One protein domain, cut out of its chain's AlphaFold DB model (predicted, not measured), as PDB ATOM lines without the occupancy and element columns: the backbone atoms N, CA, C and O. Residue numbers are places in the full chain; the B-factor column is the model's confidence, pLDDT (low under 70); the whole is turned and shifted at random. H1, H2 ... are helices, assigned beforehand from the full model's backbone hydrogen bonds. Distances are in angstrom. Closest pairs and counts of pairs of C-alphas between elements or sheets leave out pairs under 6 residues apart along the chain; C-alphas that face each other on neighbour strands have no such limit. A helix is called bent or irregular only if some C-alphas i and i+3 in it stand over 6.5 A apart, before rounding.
ATOM      1  N   LEU A 345      28.810  33.056   9.583       84.00
ATOM      2  CA  LEU A 345      28.011  31.920  10.039       84.00
ATOM      3  C   LEU A 345      28.678  30.589   9.676       84.00
ATOM      4  O   LEU A 345      28.843  29.721  10.533       84.00
ATOM      5  N   LYS A 346      29.128  30.434   8.425       84.06
ATOM      6  CA  LYS A 346      29.787  29.201   7.990       84.06
ATOM      7  C   LYS A 346      31.111  28.973   8.706       84.06
ATOM      8  O   LYS A 346      31.445  27.841   9.057       84.06
ATOM      9  N   LEU A 347      31.859  30.043   8.949       85.00
ATOM     10  CA  LEU A 347      33.087  29.987   9.725       85.00
ATOM     11  C   LEU A 347      32.806  29.594  11.182       85.00
ATOM     12  O   LEU A 347      33.521  28.756  11.728       85.00
ATOM     13  N   ALA A 348      31.740  30.123  11.788       86.56
ATOM     14  CA  ALA A 348      31.296  29.728  13.121       86.56
ATOM     15  C   ALA A 348      30.918  28.238  13.177       86.56
ATOM     16  O   ALA A 348      31.362  27.543  14.089       86.56
ATOM     17  N   GLU A 349      30.210  27.704  12.174       88.00
ATOM     18  CA  GLU A 349      29.927  26.261  12.072       88.00
ATOM     19  C   GLU A 349      31.206  25.415  11.999       88.00
ATOM     20  O   GLU A 349      31.282  24.342  12.599       88.00
ATOM     21  N   VAL A 350      32.223  25.872  11.257       86.56
ATOM     22  CA  VAL A 350      33.520  25.181  11.168       86.56
ATOM     23  C   VAL A 350      34.224  25.190  12.523       86.56
ATOM     24  O   VAL A 350      34.686  24.142  12.975       86.56
ATOM     25  N   ILE A 351      34.275  26.346  13.184       89.75
ATOM     26  CA  ILE A 351      34.862  26.513  14.519       89.75
ATOM     27  C   ILE A 351      34.152  25.600  15.528       89.75
ATOM     28  O   ILE A 351      34.814  24.893  16.289       89.75
ATOM     29  N   GLU A 352      32.823  25.537  15.486       90.94
ATOM     30  CA  GLU A 352      32.032  24.668  16.359       90.94
ATOM     31  C   GLU A 352      32.234  23.182  16.025       90.94
ATOM     32  O   GLU A 352      32.360  22.337  16.911       90.94
ATOM     33  N   GLY A 353      32.402  22.846  14.745       89.56
ATOM     34  CA  GLY A 353      32.836  21.516  14.318       89.56
ATOM     35  C   GLY A 353      34.162  21.099  14.963       89.56
ATOM     36  O   GLY A 353      34.268  19.985  15.480       89.56
ATOM     37  N   LEU A 354      35.146  22.004  15.015       91.25
ATOM     38  CA  LEU A 354      36.431  21.769  15.689       91.25
ATOM     39  C   LEU A 354      36.293  21.662  17.215       91.25
ATOM     40  O   LEU A 354      37.150  21.045  17.861       91.25
ATOM     41  N   ARG A 355      35.240  22.227  17.820       93.94
ATOM     42  CA  ARG A 355      34.926  22.015  19.243       93.94
ATOM     43  C   ARG A 355      34.592  20.559  19.509       93.94
ATOM     44  O   ARG A 355      35.181  19.952  20.412       93.94
ATOM     45  N   HIS A 356      33.716  19.994  18.690       94.38
ATOM     46  CA  HIS A 356      33.193  18.648  18.890       94.38
ATOM     47  C   HIS A 356      34.102  17.540  18.337       94.38
ATOM     48  O   HIS A 356      34.127  16.453  18.909       94.38
ATOM     49  N   ASP A 357      34.899  17.802  17.296       92.88
ATOM     50  CA  ASP A 357      35.794  16.804  16.696       92.88
ATOM     51  C   ASP A 357      37.261  17.021  17.111       92.88
ATOM     52  O   ASP A 357      37.994  17.862  16.578       92.88
ATOM     53  N   ALA A 358      37.717  16.229  18.087       93.25
ATOM     54  CA  ALA A 358      39.095  16.280  18.568       93.25
ATOM     55  C   ALA A 358      40.128  15.873  17.501       93.25
ATOM     56  O   ALA A 358      41.252  16.381  17.520       93.25
ATOM     57  N   GLY A 359      39.761  14.978  16.581       88.62
ATOM     58  CA  GLY A 359      40.639  14.511  15.513       88.62
ATOM     59  C   GLY A 359      40.886  15.600  14.473       88.62
ATOM     60  O   GLY A 359      42.042  15.853  14.122       88.62
ATOM     61  N   ASP A 360      39.827  16.279  14.027       81.44
ATOM     62  CA  ASP A 360      39.923  17.437  13.130       81.44
ATOM     63  C   ASP A 360      40.685  18.584  13.781       81.44
ATOM     64  O   ASP A 360      41.627  19.111  13.187       81.44
ATOM     65  N   ARG A 361      40.376  18.903  15.040       93.50
ATOM     66  CA  ARG A 361      41.117  19.921  15.790       93.50
ATOM     67  C   ARG A 361      42.611  19.617  15.859       93.50
ATOM     68  O   ARG A 361      43.423  20.497  15.581       93.50
ATOM     69  N   GLN A 362      42.998  18.377  16.164       89.25
ATOM     70  CA  GLN A 362      44.411  17.992  16.222       89.25
ATOM     71  C   GLN A 362      45.088  17.996  14.842       89.25
ATOM     72  O   GLN A 362      46.297  18.217  14.744       89.25
ATOM     73  N   ARG A 363      44.347  17.740  13.756       79.31
ATOM     74  CA  ARG A 363      44.853  17.906  12.382       79.31
ATOM     75  C   ARG A 363      45.130  19.375  12.069       79.31
ATOM     76  O   ARG A 363      46.227  19.676  11.607       79.31
ATOM     77  N   VAL A 364      44.185  20.268  12.375       83.69
ATOM     78  CA  VAL A 364      44.341  21.719  12.177       83.69
ATOM     79  C   VAL A 364      45.522  22.251  12.988       83.69
ATOM     80  O   VAL A 364      46.378  22.924  12.425       83.69
ATOM     81  N   ILE A 365      45.639  21.875  14.267       87.56
ATOM     82  CA  ILE A 365      46.776  22.265  15.118       87.56
ATOM     83  C   ILE A 365      48.109  21.847  14.487       87.56
ATOM     84  O   ILE A 365      48.994  22.686  14.349       87.56
ATOM     85  N   ARG A 366      48.246  20.589  14.046       82.50
ATOM     86  CA  ARG A 366      49.491  20.101  13.425       82.50
ATOM     87  C   ARG A 366      49.836  20.835  12.133       82.50
ATOM     88  O   ARG A 366      51.006  21.119  11.893       82.50
ATOM     89  N   LEU A 367      48.835  21.148  11.311       79.25
ATOM     90  CA  LEU A 367      49.038  21.946  10.102       79.25
ATOM     91  C   LEU A 367      49.530  23.355  10.455       79.25
ATOM     92  O   LEU A 367      50.505  23.827   9.881       79.25
ATOM     93  N   MET A 368      48.899  24.002  11.434       86.06
ATOM     94  CA  MET A 368      49.284  25.334  11.905       86.06
ATOM     95  C   MET A 368      50.690  25.356  12.513       86.06
ATOM     96  O   MET A 368      51.440  26.297  12.276       86.06
ATOM     97  N   GLU A 369      51.080  24.319  13.254       85.19
ATOM     98  CA  GLU A 369      52.441  24.161  13.782       85.19
ATOM     99  C   GLU A 369      53.473  23.982  12.663       85.19
ATOM    100  O   GLU A 369      54.530  24.611  12.704       85.19
ATOM    101  N   ALA A 370      53.160  23.186  11.635       78.69
ATOM    102  CA  ALA A 370      54.027  23.016  10.470       78.69
ATOM    103  C   ALA A 370      54.196  24.329   9.688       78.69
ATOM    104  O   ALA A 370      55.318  24.693   9.334       78.69
ATOM    105  N   ILE A 371      53.103  25.074   9.486       80.31
ATOM    106  CA  ILE A 371      53.132  26.416   8.894       80.31
ATOM    107  C   ILE A 371      53.989  27.349   9.759       80.31
ATOM    108  O   ILE A 371      54.859  28.039   9.237       80.31
ATOM    109  N   HIS A 372      53.804  27.346  11.082       85.75
ATOM    110  CA  HIS A 372      54.562  28.211  11.987       85.75
ATOM    111  C   HIS A 372      56.065  27.955  11.897       85.75
ATOM    112  O   HIS A 372      56.839  28.898  11.753       85.75
ATOM    113  N   PHE A 373      56.461  26.683  11.933       81.88
ATOM    114  CA  PHE A 373      57.850  26.268  11.788       81.88
ATOM    115  C   PHE A 373      58.439  26.701  10.440       81.88
ATOM    116  O   PHE A 373      59.552  27.220  10.396       81.88
ATOM    117  N   TYR A 374      57.677  26.562   9.352       77.81
ATOM    118  CA  TYR A 374      58.100  27.032   8.036       77.81
ATOM    119  C   TYR A 374      58.335  28.553   8.021       77.81
ATOM    120  O   TYR A 374      59.412  29.007   7.642       77.81
ATOM    121  N   PHE A 375      57.381  29.353   8.506       79.38
ATOM    122  CA  PHE A 375      57.538  30.813   8.554       79.38
ATOM    123  C   PHE A 375      58.695  31.256   9.465       79.38
ATOM    124  O   PHE A 375      59.391  32.213   9.125       79.38
ATOM    125  N   LEU A 376      58.949  30.541  10.568       81.19
ATOM    126  CA  LEU A 376      60.081  30.803  11.463       81.19
ATOM    127  C   LEU A 376      61.429  30.648  10.743       81.19
ATOM    128  O   LEU A 376      62.327  31.460  10.947       81.19
ATOM    129  N   ILE A 377      61.560  29.625   9.895       75.12
ATOM    130  CA  ILE A 377      62.795  29.357   9.148       75.12
ATOM    131  C   ILE A 377      62.937  30.301   7.948       75.12
ATOM    132  O   ILE A 377      64.032  30.793   7.685       75.12
ATOM    133  N   HIS A 378      61.848  30.558   7.218       69.12
ATOM    134  CA  HIS A 378      61.923  31.137   5.872       69.12
ATOM    135  C   HIS A 378      61.546  32.613   5.778       69.12
ATOM    136  O   HIS A 378      62.114  33.344   4.970       69.12
ATOM    137  N   ALA A 379      60.587  33.085   6.573       68.75
ATOM    138  CA  ALA A 379      60.026  34.416   6.359       68.75
ATOM    139  C   ALA A 379      60.779  35.526   7.104       68.75
ATOM    140  O   ALA A 379      60.464  36.695   6.887       68.75
ATOM    141  N   GLN A 380      61.742  35.186   7.977       71.31
ATOM    142  CA  GLN A 380      62.432  36.120   8.891       71.31
ATOM    143  C   GLN A 380      61.471  37.043   9.664       71.31
ATOM    144  O   GLN A 380      61.863  38.091  10.171       71.31
ATOM    145  N   SER A 381      60.193  36.671   9.729       68.12
ATOM    146  CA  SER A 381      59.128  37.496  10.259       68.12
ATOM    147  C   SER A 381      58.123  36.621  10.974       68.12
ATOM    148  O   SER A 381      57.603  35.665  10.386       68.12
ATOM    149  N   PRO A 382      57.857  36.908  12.250       75.06
ATOM    150  CA  PRO A 382      56.869  36.166  12.992       75.06
ATOM    151  C   PRO A 382      55.478  36.459  12.420       75.06
ATOM    152  O   PRO A 382      55.121  37.603  12.155       75.06
ATOM    153  N   TRP A 383      54.663  35.415  12.291       89.88
ATOM    154  CA  TRP A 383      53.205  35.527  12.265       89.88
ATOM    155  C   TRP A 383      52.724  35.390  13.721       89.88
ATOM    156  O   TRP A 383      52.445  34.271  14.159       89.88
ATOM    157  N   PRO A 384      52.707  36.471  14.532       91.75
ATOM    158  CA  PRO A 384      52.522  36.373  15.984       91.75
ATOM    159  C   PRO A 384      51.144  35.829  16.378       91.75
ATOM    160  O   PRO A 384      50.988  35.202  17.430       91.75
ATOM    161  N   GLU A 385      50.137  36.017  15.526       95.44
ATOM    162  CA  GLU A 385      48.786  35.513  15.744       95.44
ATOM    163  C   GLU A 385      48.691  33.986  15.591       95.44
ATOM    164  O   GLU A 385      47.816  33.371  16.202       95.44
ATOM    165  N   LEU A 386      49.595  33.344  14.844       93.31
ATOM    166  CA  LEU A 386      49.562  31.898  14.603       93.31
ATOM    167  C   LEU A 386      49.828  31.071  15.877       93.31
ATOM    168  O   LEU A 386      48.969  30.254  16.227       93.31
ATOM    169  N   PRO A 387      50.905  31.306  16.657       95.31
ATOM    170  CA  PRO A 387      51.076  30.675  17.968       95.31
ATOM    171  C   PRO A 387      49.920  30.952  18.931       95.31
ATOM    172  O   PRO A 387      49.535  30.078  19.711       95.31
ATOM    173  N   LYS A 388      49.341  32.160  18.878       96.44
ATOM    174  CA  LYS A 388      48.178  32.529  19.695       96.44
ATOM    175  C   LYS A 388      46.975  31.643  19.354       96.44
ATOM    176  O   LYS A 388      46.403  31.041  20.258       96.44
ATOM    177  N   MET A 389      46.665  31.486  18.068       96.44
ATOM    178  CA  MET A 389      45.564  30.648  17.590       96.44
ATOM    179  C   MET A 389      45.776  29.158  17.908       96.44
ATOM    180  O   MET A 389      44.854  28.489  18.372       96.44
ATOM    181  N   ILE A 390      47.007  28.647  17.761       95.69
ATOM    182  CA  ILE A 390      47.364  27.273  18.165       95.69
ATOM    183  C   ILE A 390      47.076  27.051  19.656       95.69
ATOM    184  O   ILE A 390      46.498  26.027  20.029       95.69
ATOM    185  N   ARG A 391      47.446  28.006  20.522       97.56
ATOM    186  CA  ARG A 391      47.160  27.923  21.965       97.56
ATOM    187  C   ARG A 391      45.660  27.895  22.248       97.56
ATOM    188  O   ARG A 391      45.241  27.079  23.067       97.56
ATOM    189  N   HIS A 392      44.864  28.719  21.567       97.62
ATOM    190  CA  HIS A 392      43.404  28.731  21.732       97.62
ATOM    191  C   HIS A 392      42.782  27.390  21.353       97.62
ATOM    192  O   HIS A 392      42.021  26.824  22.137       97.62
ATOM    193  N   LEU A 393      43.181  26.819  20.212       95.56
ATOM    194  CA  LEU A 393      42.716  25.501  19.776       95.56
ATOM    195  C   LEU A 393      43.119  24.392  20.759       95.56
ATOM    196  O   LEU A 393      42.288  23.552  21.104       95.56
ATOM    197  N   LYS A 394      44.360  24.396  21.267       96.31
ATOM    198  CA  LYS A 394      44.819  23.422  22.278       96.31
ATOM    199  C   LYS A 394      44.036  23.528  23.590       96.31
ATOM    200  O   LYS A 394      43.698  22.503  24.175       96.31
ATOM    201  N   ARG A 395      43.713  24.751  24.024       97.56
ATOM    202  CA  ARG A 395      42.924  25.036  25.237       97.56
ATOM    203  C   ARG A 395      41.414  24.885  25.045       97.56
ATOM    204  O   ARG A 395      40.688  24.984  26.025       97.56
ATOM    205  N   LYS A 396      40.947  24.635  23.814       96.31
ATOM    206  CA  LYS A 396      39.521  24.620  23.443       96.31
ATOM    207  C   LYS A 396      38.805  25.954  23.739       96.31
ATOM    208  O   LYS A 396      37.606  25.964  23.998       96.31
ATOM    209  N   ASP A 397      39.525  27.075  23.678       97.62
ATOM    210  CA  ASP A 397      38.967  28.423  23.865       97.62
ATOM    211  C   ASP A 397      38.402  28.955  22.537       97.62
ATOM    212  O   ASP A 397      39.016  29.762  21.836       97.62
ATOM    213  N   PHE A 398      37.233  28.444  22.147       95.62
ATOM    214  CA  PHE A 398      36.605  28.788  20.865       95.62
ATOM    215  C   PHE A 398      36.054  30.214  20.816       95.62
ATOM    216  O   PHE A 398      35.954  30.788  19.732       95.62
ATOM    217  N   THR A 399      35.785  30.823  21.972       96.00
ATOM    218  CA  THR A 399      35.471  32.253  22.065       96.00
ATOM    219  C   THR A 399      36.676  33.082  21.625       96.00
ATOM    220  O   THR A 399      36.537  33.998  20.810       96.00
ATOM    221  N   ALA A 400      37.882  32.724  22.079       96.69
ATOM    222  CA  ALA A 400      39.105  33.374  21.626       96.69
ATOM    223  C   ALA A 400      39.455  33.051  20.166       96.69
ATOM    224  O   ALA A 400      39.901  33.955  19.461       96.69
ATOM    225  N   VAL A 401      39.211  31.822  19.684       94.06
ATOM    226  CA  VAL A 401      39.339  31.485  18.247       94.06
ATOM    227  C   VAL A 401      38.447  32.398  17.408       94.06
ATOM    228  O   VAL A 401      38.912  32.975  16.427       94.06
ATOM    229  N   HIS A 402      37.188  32.576  17.813       91.75
ATOM    230  CA  HIS A 402      36.250  33.436  17.102       91.75
ATOM    231  C   HIS A 402      36.710  34.898  17.120       91.75
ATOM    232  O   HIS A 402      36.802  35.517  16.062       91.75
ATOM    233  N   ARG A 403      37.063  35.450  18.287       94.75
ATOM    234  CA  ARG A 403      37.546  36.837  18.415       94.75
ATOM    235  C   ARG A 403      38.814  37.097  17.596       94.75
ATOM    236  O   ARG A 403      38.917  38.121  16.930       94.75
ATOM    237  N   ASP A 404      39.770  36.172  17.626       95.00
ATOM    238  CA  ASP A 404      41.104  36.386  17.057       95.00
ATOM    239  C   ASP A 404      41.218  35.946  15.580       95.00
ATOM    240  O   ASP A 404      42.304  36.023  15.006       95.00
ATOM    241  N   ARG A 405      40.115  35.527  14.934       92.81
ATOM    242  CA  ARG A 405      40.110  35.044  13.538       92.81
ATOM    243  C   ARG A 405      40.546  36.102  12.518       92.81
ATOM    244  O   ARG A 405      41.385  35.817  11.673       92.81
ATOM    245  N   VAL A 406      40.033  37.329  12.614       90.94
ATOM    246  CA  VAL A 406      40.384  38.420  11.688       90.94
ATOM    247  C   VAL A 406      41.842  38.865  11.875       90.94
ATOM    248  O   VAL A 406      42.573  38.915  10.884       90.94
ATOM    249  N   PRO A 407      42.336  39.110  13.111       93.94
ATOM    250  CA  PRO A 407      43.765  39.326  13.346       93.94
ATOM    251  C   PRO A 407      44.641  38.200  12.790       93.94
ATOM    252  O   PRO A 407      45.658  38.472  12.155       93.94
ATOM    253  N   PHE A 408      44.228  36.943  12.977       92.06
ATOM    254  CA  PHE A 408      44.935  35.780  12.449       92.06
ATOM    255  C   PHE A 408      45.046  35.813  10.921       92.06
ATOM    256  O   PHE A 408      46.151  35.672  10.401       92.06
ATOM    257  N   LEU A 409      43.941  36.059  10.212       86.62
ATOM    258  CA  LEU A 409      43.912  36.149   8.747       86.62
ATOM    259  C   LEU A 409      44.757  37.317   8.218       86.62
ATOM    260  O   LEU A 409      45.510  37.154   7.261       86.62
ATOM    261  N   ASN A 410      44.706  38.471   8.883       88.50
ATOM    262  CA  ASN A 410      45.573  39.605   8.566       88.50
ATOM    263  C   ASN A 410      47.058  39.286   8.766       88.50
ATOM    264  O   ASN A 410      47.888  39.662   7.938       88.50
ATOM    265  N   GLY A 411      47.396  38.579   9.847       89.31
ATOM    266  CA  GLY A 411      48.746  38.069  10.077       89.31
ATOM    267  C   GLY A 411      49.193  37.122   8.963       89.31
ATOM    268  O   GLY A 411      50.310  37.261   8.475       89.31
ATOM    269  N   ALA A 412      48.297  36.244   8.494       85.19
ATOM    270  CA  ALA A 412      48.551  35.339   7.373       85.19
ATOM    271  C   ALA A 412      48.893  36.112   6.093       85.19
ATOM    272  O   ALA A 412      49.918  35.851   5.468       85.19
ATOM    273  N   LEU A 413      48.064  37.098   5.727       82.50
ATOM    274  CA  LEU A 413      48.287  37.918   4.535       82.50
ATOM    275  C   LEU A 413      49.597  38.703   4.617       82.50
ATOM    276  O   LEU A 413      50.353  38.713   3.650       82.50
ATOM    277  N   ARG A 414      49.903  39.321   5.767       86.06
ATOM    278  CA  ARG A 414      51.183  40.023   5.967       86.06
ATOM    279  C   ARG A 414      52.370  39.074   5.844       86.06
ATOM    280  O   ARG A 414      53.352  39.414   5.190       86.06
ATOM    281  N   ALA A 415      52.268  37.890   6.442       83.12
ATOM    282  CA  ALA A 415      53.309  36.875   6.365       83.12
ATOM    283  C   ALA A 415      53.525  36.416   4.912       83.12
ATOM    284  O   ALA A 415      54.668  36.343   4.468       83.12
ATOM    285  N   LEU A 416      52.451  36.203   4.141       78.56
ATOM    286  CA  LEU A 416      52.518  35.875   2.713       78.56
ATOM    287  C   LEU A 416      53.111  37.017   1.873       78.56
ATOM    288  O   LEU A 416      53.997  36.774   1.061       78.56
ATOM    289  N   GLN A 417      52.701  38.269   2.100       78.75
ATOM    290  CA  GLN A 417      53.276  39.447   1.429       78.75
ATOM    291  C   GLN A 417      54.763  39.633   1.749       78.75
ATOM    292  O   GLN A 417      55.538  40.113   0.922       78.75
ATOM    293  N   GLN A 418      55.187  39.312   2.967       80.25
ATOM    294  CA  GLN A 418      56.592  39.396   3.334       80.25
ATOM    295  C   GLN A 418      57.390  38.241   2.743       80.25
ATOM    296  O   GLN A 418      58.482  38.472   2.226       80.25
ATOM    297  N   LEU A 419      56.823  37.033   2.743       75.06
ATOM    298  CA  LEU A 419      57.382  35.898   2.022       75.06
ATOM    299  C   LEU A 419      57.539  36.243   0.536       75.06
ATOM    300  O   LEU A 419      58.605  36.011  -0.008       75.06
ATOM    301  N   GLN A 420      56.572  36.922  -0.091       73.75
ATOM    302  CA  GLN A 420      56.693  37.432  -1.465       73.75
ATOM    303  C   GLN A 420      57.940  38.295  -1.662       73.75
ATOM    304  O   GLN A 420      58.736  38.055  -2.570       73.75
ATOM    305  N   ARG A 421      58.125  39.298  -0.794       76.00
ATOM    306  CA  ARG A 421      59.267  40.222  -0.862       76.00
ATOM    307  C   ARG A 421      60.587  39.497  -0.624       76.00
ATOM    308  O   ARG A 421      61.573  39.787  -1.297       76.00
ATOM    309  N   ASN A 422      60.608  38.574   0.331       73.00
ATOM    310  CA  ASN A 422      61.812  37.855   0.722       73.00
ATOM    311  C   ASN A 422      62.194  36.793  -0.300       73.00
ATOM    312  O   ASN A 422      63.371  36.703  -0.634       73.00
ATOM    313  N   VAL A 423      61.229  36.056  -0.855       65.25
ATOM    314  CA  VAL A 423      61.522  35.079  -1.899       65.25
ATOM    315  C   VAL A 423      61.945  35.767  -3.189       65.25
ATOM    316  O   VAL A 423      62.857  35.288  -3.851       65.25
ATOM    317  N   HIS A 424      61.396  36.938  -3.522       61.19
ATOM    318  CA  HIS A 424      61.928  37.719  -4.641       61.19
ATOM    319  C   HIS A 424      63.405  38.090  -4.415       61.19
ATOM    320  O   HIS A 424      64.231  37.917  -5.307       61.19
ATOM    321  N   LYS A 425      63.778  38.492  -3.192       63.34
ATOM    322  CA  LYS A 425      65.176  38.783  -2.829       63.34
ATOM    323  C   LYS A 425      66.073  37.538  -2.824       63.34
ATOM    324  O   LYS A 425      67.204  37.616  -3.298       63.34
ATOM    325  N   SER A 426      65.597  36.395  -2.325       55.50
ATOM    326  CA  SER A 426      66.384  35.155  -2.255       55.50
ATOM    327  C   SER A 426      66.474  34.426  -3.597       55.50
ATOM    328  O   SER A 426      67.496  33.813  -3.876       55.50
ATOM    329  N   ALA A 427      65.460  34.522  -4.458       51.06
ATOM    330  CA  ALA A 427      65.520  34.024  -5.834       51.06
ATOM    331  C   ALA A 427      66.534  34.816  -6.678       51.06
ATOM    332  O   ALA A 427      67.172  34.250  -7.562       51.06
ATOM    333  N   ILE A 428      66.730  36.104  -6.369       49.94
ATOM    334  CA  ILE A 428      67.782  36.945  -6.962       49.94
ATOM    335  C   ILE A 428      69.158  36.627  -6.344       49.94
ATOM    336  O   ILE A 428      70.173  36.640  -7.038       49.94
ATOM    337  N   GLN A 429      69.219  36.263  -5.058       53.38
ATOM    338  CA  GLN A 429      70.446  35.831  -4.380       53.38
ATOM    339  C   GLN A 429      70.597  34.298  -4.406       53.38
ATOM    340  O   GLN A 429      70.338  33.613  -3.420       53.38
ATOM    341  N   TRP A 430      71.081  33.778  -5.539       49.16
ATOM    342  CA  TRP A 430      71.345  32.371  -5.927       49.16
ATOM    343  C   TRP A 430      72.156  31.453  -4.964       49.16
ATOM    344  O   TRP A 430      72.697  30.428  -5.384       49.16
ATOM    345  N   ARG A 431      72.278  31.758  -3.670       47.22
ATOM    346  CA  ARG A 431      73.151  31.047  -2.714       47.22
ATOM    347  C   ARG A 431      72.534  29.837  -1.995       47.22
ATOM    348  O   ARG A 431      73.220  29.233  -1.181       47.22
ATOM    349  N   TRP A 432      71.308  29.418  -2.315       51.66
ATOM    350  CA  TRP A 432      70.630  28.306  -1.622       51.66
ATOM    351  C   TRP A 432      70.342  27.103  -2.535       51.66
ATOM    352  O   TRP A 432      69.209  26.623  -2.621       51.66
ATOM    353  N   LYS A 433      71.376  26.588  -3.216       51.75
ATOM    354  CA  LYS A 433      71.261  25.383  -4.064       51.75
ATOM    355  C   LYS A 433      70.828  24.118  -3.293       51.75
ATOM    356  O   LYS A 433      70.321  23.199  -3.921       51.75
ATOM    357  N   ASP A 434      70.903  24.127  -1.957       54.16
ATOM    358  CA  ASP A 434      70.641  22.965  -1.090       54.16
ATOM    359  C   ASP A 434      69.474  23.142  -0.092       54.16
ATOM    360  O   ASP A 434      69.394  22.422   0.908       54.16
ATOM    361  N   ALA A 435      68.571  24.113  -0.292       55.38
ATOM    362  CA  ALA A 435      67.473  24.318   0.655       55.38
ATOM    363  C   ALA A 435      66.424  23.181   0.553       55.38
ATOM    364  O   ALA A 435      65.833  22.992  -0.512       55.38
ATOM    365  N   PRO A 436      66.105  22.462   1.650       53.16
ATOM    366  CA  PRO A 436      65.192  21.308   1.649       53.16
ATOM    367  C   PRO A 436      63.719  21.638   1.336       53.16
ATOM    368  O   PRO A 436      62.868  20.751   1.423       53.16
ATOM    369  N   TYR A 437      63.417  22.887   0.970       61.62
ATOM    370  CA  TYR A 437      62.068  23.414   0.780       61.62
ATOM    371  C   TYR A 437      61.844  24.070  -0.587       61.62
ATOM    372  O   TYR A 437      60.769  24.614  -0.793       61.62
ATOM    373  N   GLN A 438      62.771  23.957  -1.551       64.75
ATOM    374  CA  GLN A 438      62.665  24.620  -2.867       64.75
ATOM    375  C   GLN A 438      61.313  24.432  -3.568       64.75
ATOM    376  O   GLN A 438      60.806  25.371  -4.171       64.75
ATOM    377  N   LYS A 439      60.699  23.244  -3.480       66.25
ATOM    378  CA  LYS A 439      59.369  23.019  -4.055       66.25
ATOM    379  C   LYS A 439      58.275  23.772  -3.304       66.25
ATOM    380  O   LYS A 439      57.413  24.358  -3.943       66.25
ATOM    381  N   LEU A 440      58.290  23.739  -1.971       67.25
ATOM    382  CA  LEU A 440      57.332  24.506  -1.181       67.25
ATOM    383  C   LEU A 440      57.547  26.004  -1.417       67.25
ATOM    384  O   LEU A 440      56.575  26.707  -1.633       67.25
ATOM    385  N   ASP A 441      58.794  26.469  -1.452       67.62
ATOM    386  CA  ASP A 441      59.134  27.853  -1.775       67.62
ATOM    387  C   ASP A 441      58.622  28.215  -3.173       67.62
ATOM    388  O   ASP A 441      57.987  29.246  -3.333       67.62
ATOM    389  N   HIS A 442      58.814  27.351  -4.177       69.38
ATOM    390  CA  HIS A 442      58.311  27.568  -5.533       69.38
ATOM    391  C   HIS A 442      56.783  27.586  -5.597       69.38
ATOM    392  O   HIS A 442      56.224  28.498  -6.194       69.38
ATOM    393  N   LEU A 443      56.105  26.628  -4.959       68.00
ATOM    394  CA  LEU A 443      54.645  26.589  -4.894       68.00
ATOM    395  C   LEU A 443      54.103  27.807  -4.152       68.00
ATOM    396  O   LEU A 443      53.171  28.438  -4.629       68.00
ATOM    397  N   LEU A 444      54.716  28.196  -3.034       69.06
ATOM    398  CA  LEU A 444      54.336  29.398  -2.303       69.06
ATOM    399  C   LEU A 444      54.604  30.650  -3.130       69.06
ATOM    400  O   LEU A 444      53.763  31.532  -3.124       69.06
ATOM    401  N   VAL A 445      55.703  30.726  -3.882       69.94
ATOM    402  CA  VAL A 445      55.959  31.821  -4.829       69.94
ATOM    403  C   VAL A 445      54.913  31.855  -5.922       69.94
ATOM    404  O   VAL A 445      54.404  32.931  -6.198       69.94
ATOM    405  N   GLN A 446      54.576  30.718  -6.528       70.50
ATOM    406  CA  GLN A 446      53.548  30.641  -7.561       70.50
ATOM    407  C   GLN A 446      52.192  31.069  -7.003       70.50
ATOM    408  O   GLN A 446      51.556  31.943  -7.582       70.50
ATOM    409  N   MET A 447      51.794  30.534  -5.844       69.12
ATOM    410  CA  MET A 447      50.584  30.941  -5.126       69.12
ATOM    411  C   MET A 447      50.606  32.449  -4.864       69.12
ATOM    412  O   MET A 447      49.668  33.155  -5.197       69.12
ATOM    413  N   ILE A 448      51.705  32.977  -4.334       68.12
ATOM    414  CA  ILE A 448      51.866  34.395  -4.011       68.12
ATOM    415  C   ILE A 448      51.878  35.290  -5.259       68.12
ATOM    416  O   ILE A 448      51.374  36.405  -5.203       68.12
ATOM    417  N   GLN A 449      52.471  34.850  -6.369       70.19
ATOM    418  CA  GLN A 449      52.474  35.576  -7.642       70.19
ATOM    419  C   GLN A 449      51.082  35.592  -8.275       70.19
ATOM    420  O   GLN A 449      50.738  36.554  -8.960       70.19
ATOM    421  N   GLN A 450      50.297  34.533  -8.064       69.81
ATOM    422  CA  GLN A 450      48.915  34.431  -8.527       69.81
ATOM    423  C   GLN A 450      47.956  35.238  -7.664       69.81
ATOM    424  O   GLN A 450      47.003  35.808  -8.189       69.81
ATOM    425  N   LEU A 451      48.218  35.324  -6.360       69.44
ATOM    426  CA  LEU A 451      47.549  36.273  -5.498       69.44
ATOM    427  C   LEU A 451      47.993  37.669  -5.932       69.44
ATOM    428  O   LEU A 451      49.036  38.171  -5.507       69.44
ATOM    429  N   SER A 452      47.173  38.343  -6.739       63.62
ATOM    430  CA  SER A 452      47.189  39.799  -6.733       63.62
ATOM    431  C   SER A 452      46.774  40.166  -5.318       63.62
ATOM    432  O   SER A 452      45.590  40.273  -5.030       63.62
ATOM    433  N   VAL A 453      47.725  40.251  -4.390       57.53
ATOM    434  CA  VAL A 453      47.486  40.866  -3.098       57.53
ATOM    435  C   VAL A 453      47.618  42.347  -3.407       57.53
ATOM    436  O   VAL A 453      48.742  42.855  -3.434       57.53
ATOM    437  N   PRO A 454      46.524  43.075  -3.721       54.50
ATOM    438  CA  PRO A 454      46.607  44.522  -3.697       54.50
ATOM    439  C   PRO A 454      47.211  44.934  -2.353       54.50
ATOM    440  O   PRO A 454      47.144  44.191  -1.366       54.50
ATOM    441  N   SER A 455      47.740  46.146  -2.275       58.25
ATOM    442  CA  SER A 455      47.981  46.847  -1.011       58.25
ATOM    443  C   SER A 455      46.658  47.116  -0.271       58.25
ATOM    444  O   SER A 455      46.387  48.237   0.153       58.25
ATOM    445  N   ARG A 456      45.776  46.111  -0.186       59.25
ATOM    446  CA  ARG A 456      44.493  46.169   0.482       59.25
ATOM    447  C   ARG A 456      44.773  46.528   1.941       59.25
ATOM    448  O   ARG A 456      45.709  45.980   2.538       59.25
ATOM    449  N   PRO A 457      43.975  47.439   2.514       61.91
ATOM    450  CA  PRO A 457      43.949  47.624   3.954       61.91
ATOM    451  C   PRO A 457      43.656  46.281   4.635       61.91
ATOM    452  O   PRO A 457      43.111  45.364   4.022       61.91
ATOM    453  N   SER A 458      44.056  46.162   5.899       81.81
ATOM    454  CA  SER A 458      43.760  45.001   6.740       81.81
ATOM    455  C   SER A 458      42.308  44.543   6.578       81.81
ATOM    456  O   SER A 458      41.407  45.376   6.687       81.81
ATOM    457  N   ILE A 459      42.112  43.236   6.389       87.44
ATOM    458  CA  ILE A 459      40.809  42.573   6.393       87.44
ATOM    459  C   ILE A 459      40.040  43.007   7.639       87.44
ATOM    460  O   ILE A 459      40.568  42.887   8.752       87.44
ATOM    461  N   ARG A 460      38.809  43.481   7.475       89.94
ATOM    462  CA  ARG A 460      37.927  43.813   8.608       89.94
ATOM    463  C   ARG A 460      37.051  42.633   8.998       89.94
ATOM    464  O   ARG A 460      36.829  42.400  10.184       89.94
ATOM    465  N   GLU A 461      36.630  41.854   8.007       88.56
ATOM    466  CA  GLU A 461      35.707  40.729   8.157       88.56
ATOM    467  C   GLU A 461      36.149  39.539   7.299       88.56
ATOM    468  O   GLU A 461      36.775  39.704   6.255       88.56
ATOM    469  N   SER A 462      35.832  38.315   7.727       80.31
ATOM    470  CA  SER A 462      36.202  37.087   7.000       80.31
ATOM    471  C   SER A 462      35.697  37.060   5.554       80.31
ATOM    472  O   SER A 462      36.317  36.441   4.696       80.31
ATOM    473  N   GLU A 463      34.600  37.752   5.289       84.31
ATOM    474  CA  GLU A 463      33.886  37.824   4.026       84.31
ATOM    475  C   GLU A 463      34.644  38.623   2.961       84.31
ATOM    476  O   GLU A 463      34.445  38.394   1.768       84.31
ATOM    477  N   GLU A 464      35.566  39.503   3.367       84.56
ATOM    478  CA  GLU A 464      36.451  40.222   2.442       84.56
ATOM    479  C   GLU A 464      37.496  39.285   1.801       84.56
ATOM    480  O   GLU A 464      38.118  39.629   0.788       84.56
ATOM    481  N   LEU A 465      37.692  38.082   2.365       82.00
ATOM    482  CA  LEU A 465      38.505  37.028   1.768       82.00
ATOM    483  C   LEU A 465      37.690  36.234   0.751       82.00
ATOM    484  O   LEU A 465      36.963  35.294   1.075       82.00
TER     485      LEU A 465
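What this domain is: This is residues 345 to 465 of the 685 residues of an uncharacterized protein of Elusimicrobia bacterium RIFCSPLOWO2_01_FULL_59_12 (UniProt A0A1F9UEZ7). One long helix, H4, runs most of the length of this model, with the hairpin of H2 and H3 along part of it and two shorter helices, H1 and H5, set crosswise toward its opposite ends. Residues 428 to 436, of which 428 belongs to H4 and the rest to the link from H4 to H5, stick out from the body, and an unnamed tail, residues 451 to 465, turns back toward the end where H1 lies. The printed part has 121 residues with five named helices, H1 to H5 in chain order, and no named strand: all helix. It is compact, with a radius of gyration of the C-alphas of 15.8 A, but elongated, spanning 47 by 30 by 20 A.

Where its parts are: H4, residues 398 to 428, is 42.6 A long; it has a kink of 51 degrees near residue 405 and is irregular, C-alphas 403 and 406 being 7.5 A apart. H2 is residues 358 to 378, 30.1 A; H3 is 385 to 395, 15.3 A. H1, residues 345 to 356, 16.8 A, begins at C-alpha (28.011, 31.920, 10.039). H5, residues 438 to 450, 17.8 A, ends at C-alpha (48.915, 34.431, -8.527).

How they stand to each other: H4 is the hub. Its residues 398 to 411 touch H3 in a hairpin at a steep tilt of 38 degrees, the closest C-alphas, Glu 385 and Phe 408, 5.1 A apart. H3 and H2 form another hairpin at a shallow 26 degrees, Ile 390 and Ile 365 closest by C-alphas at 5.9 A. H4 touches H1 about perpendicular, at 78 degrees, and H5 at 76 degrees, with closest C-alphas Phe 398 and Ile 351 at 7.0 A and Gln 420 and Ile 448 at 6.2 A. Every O i to N i+4 pair is within hydrogen-bond range in H1, H2, H3 and H5; in H4, 25 of 27.

The domain as a whole: The C-alphas of His 356 and Trp 430 are farthest apart, 47.5 A. The printed part has no cut, and no link is long. Confidence is low, under 70, in 36 residues, among them 423 to 445 and 450 to 457.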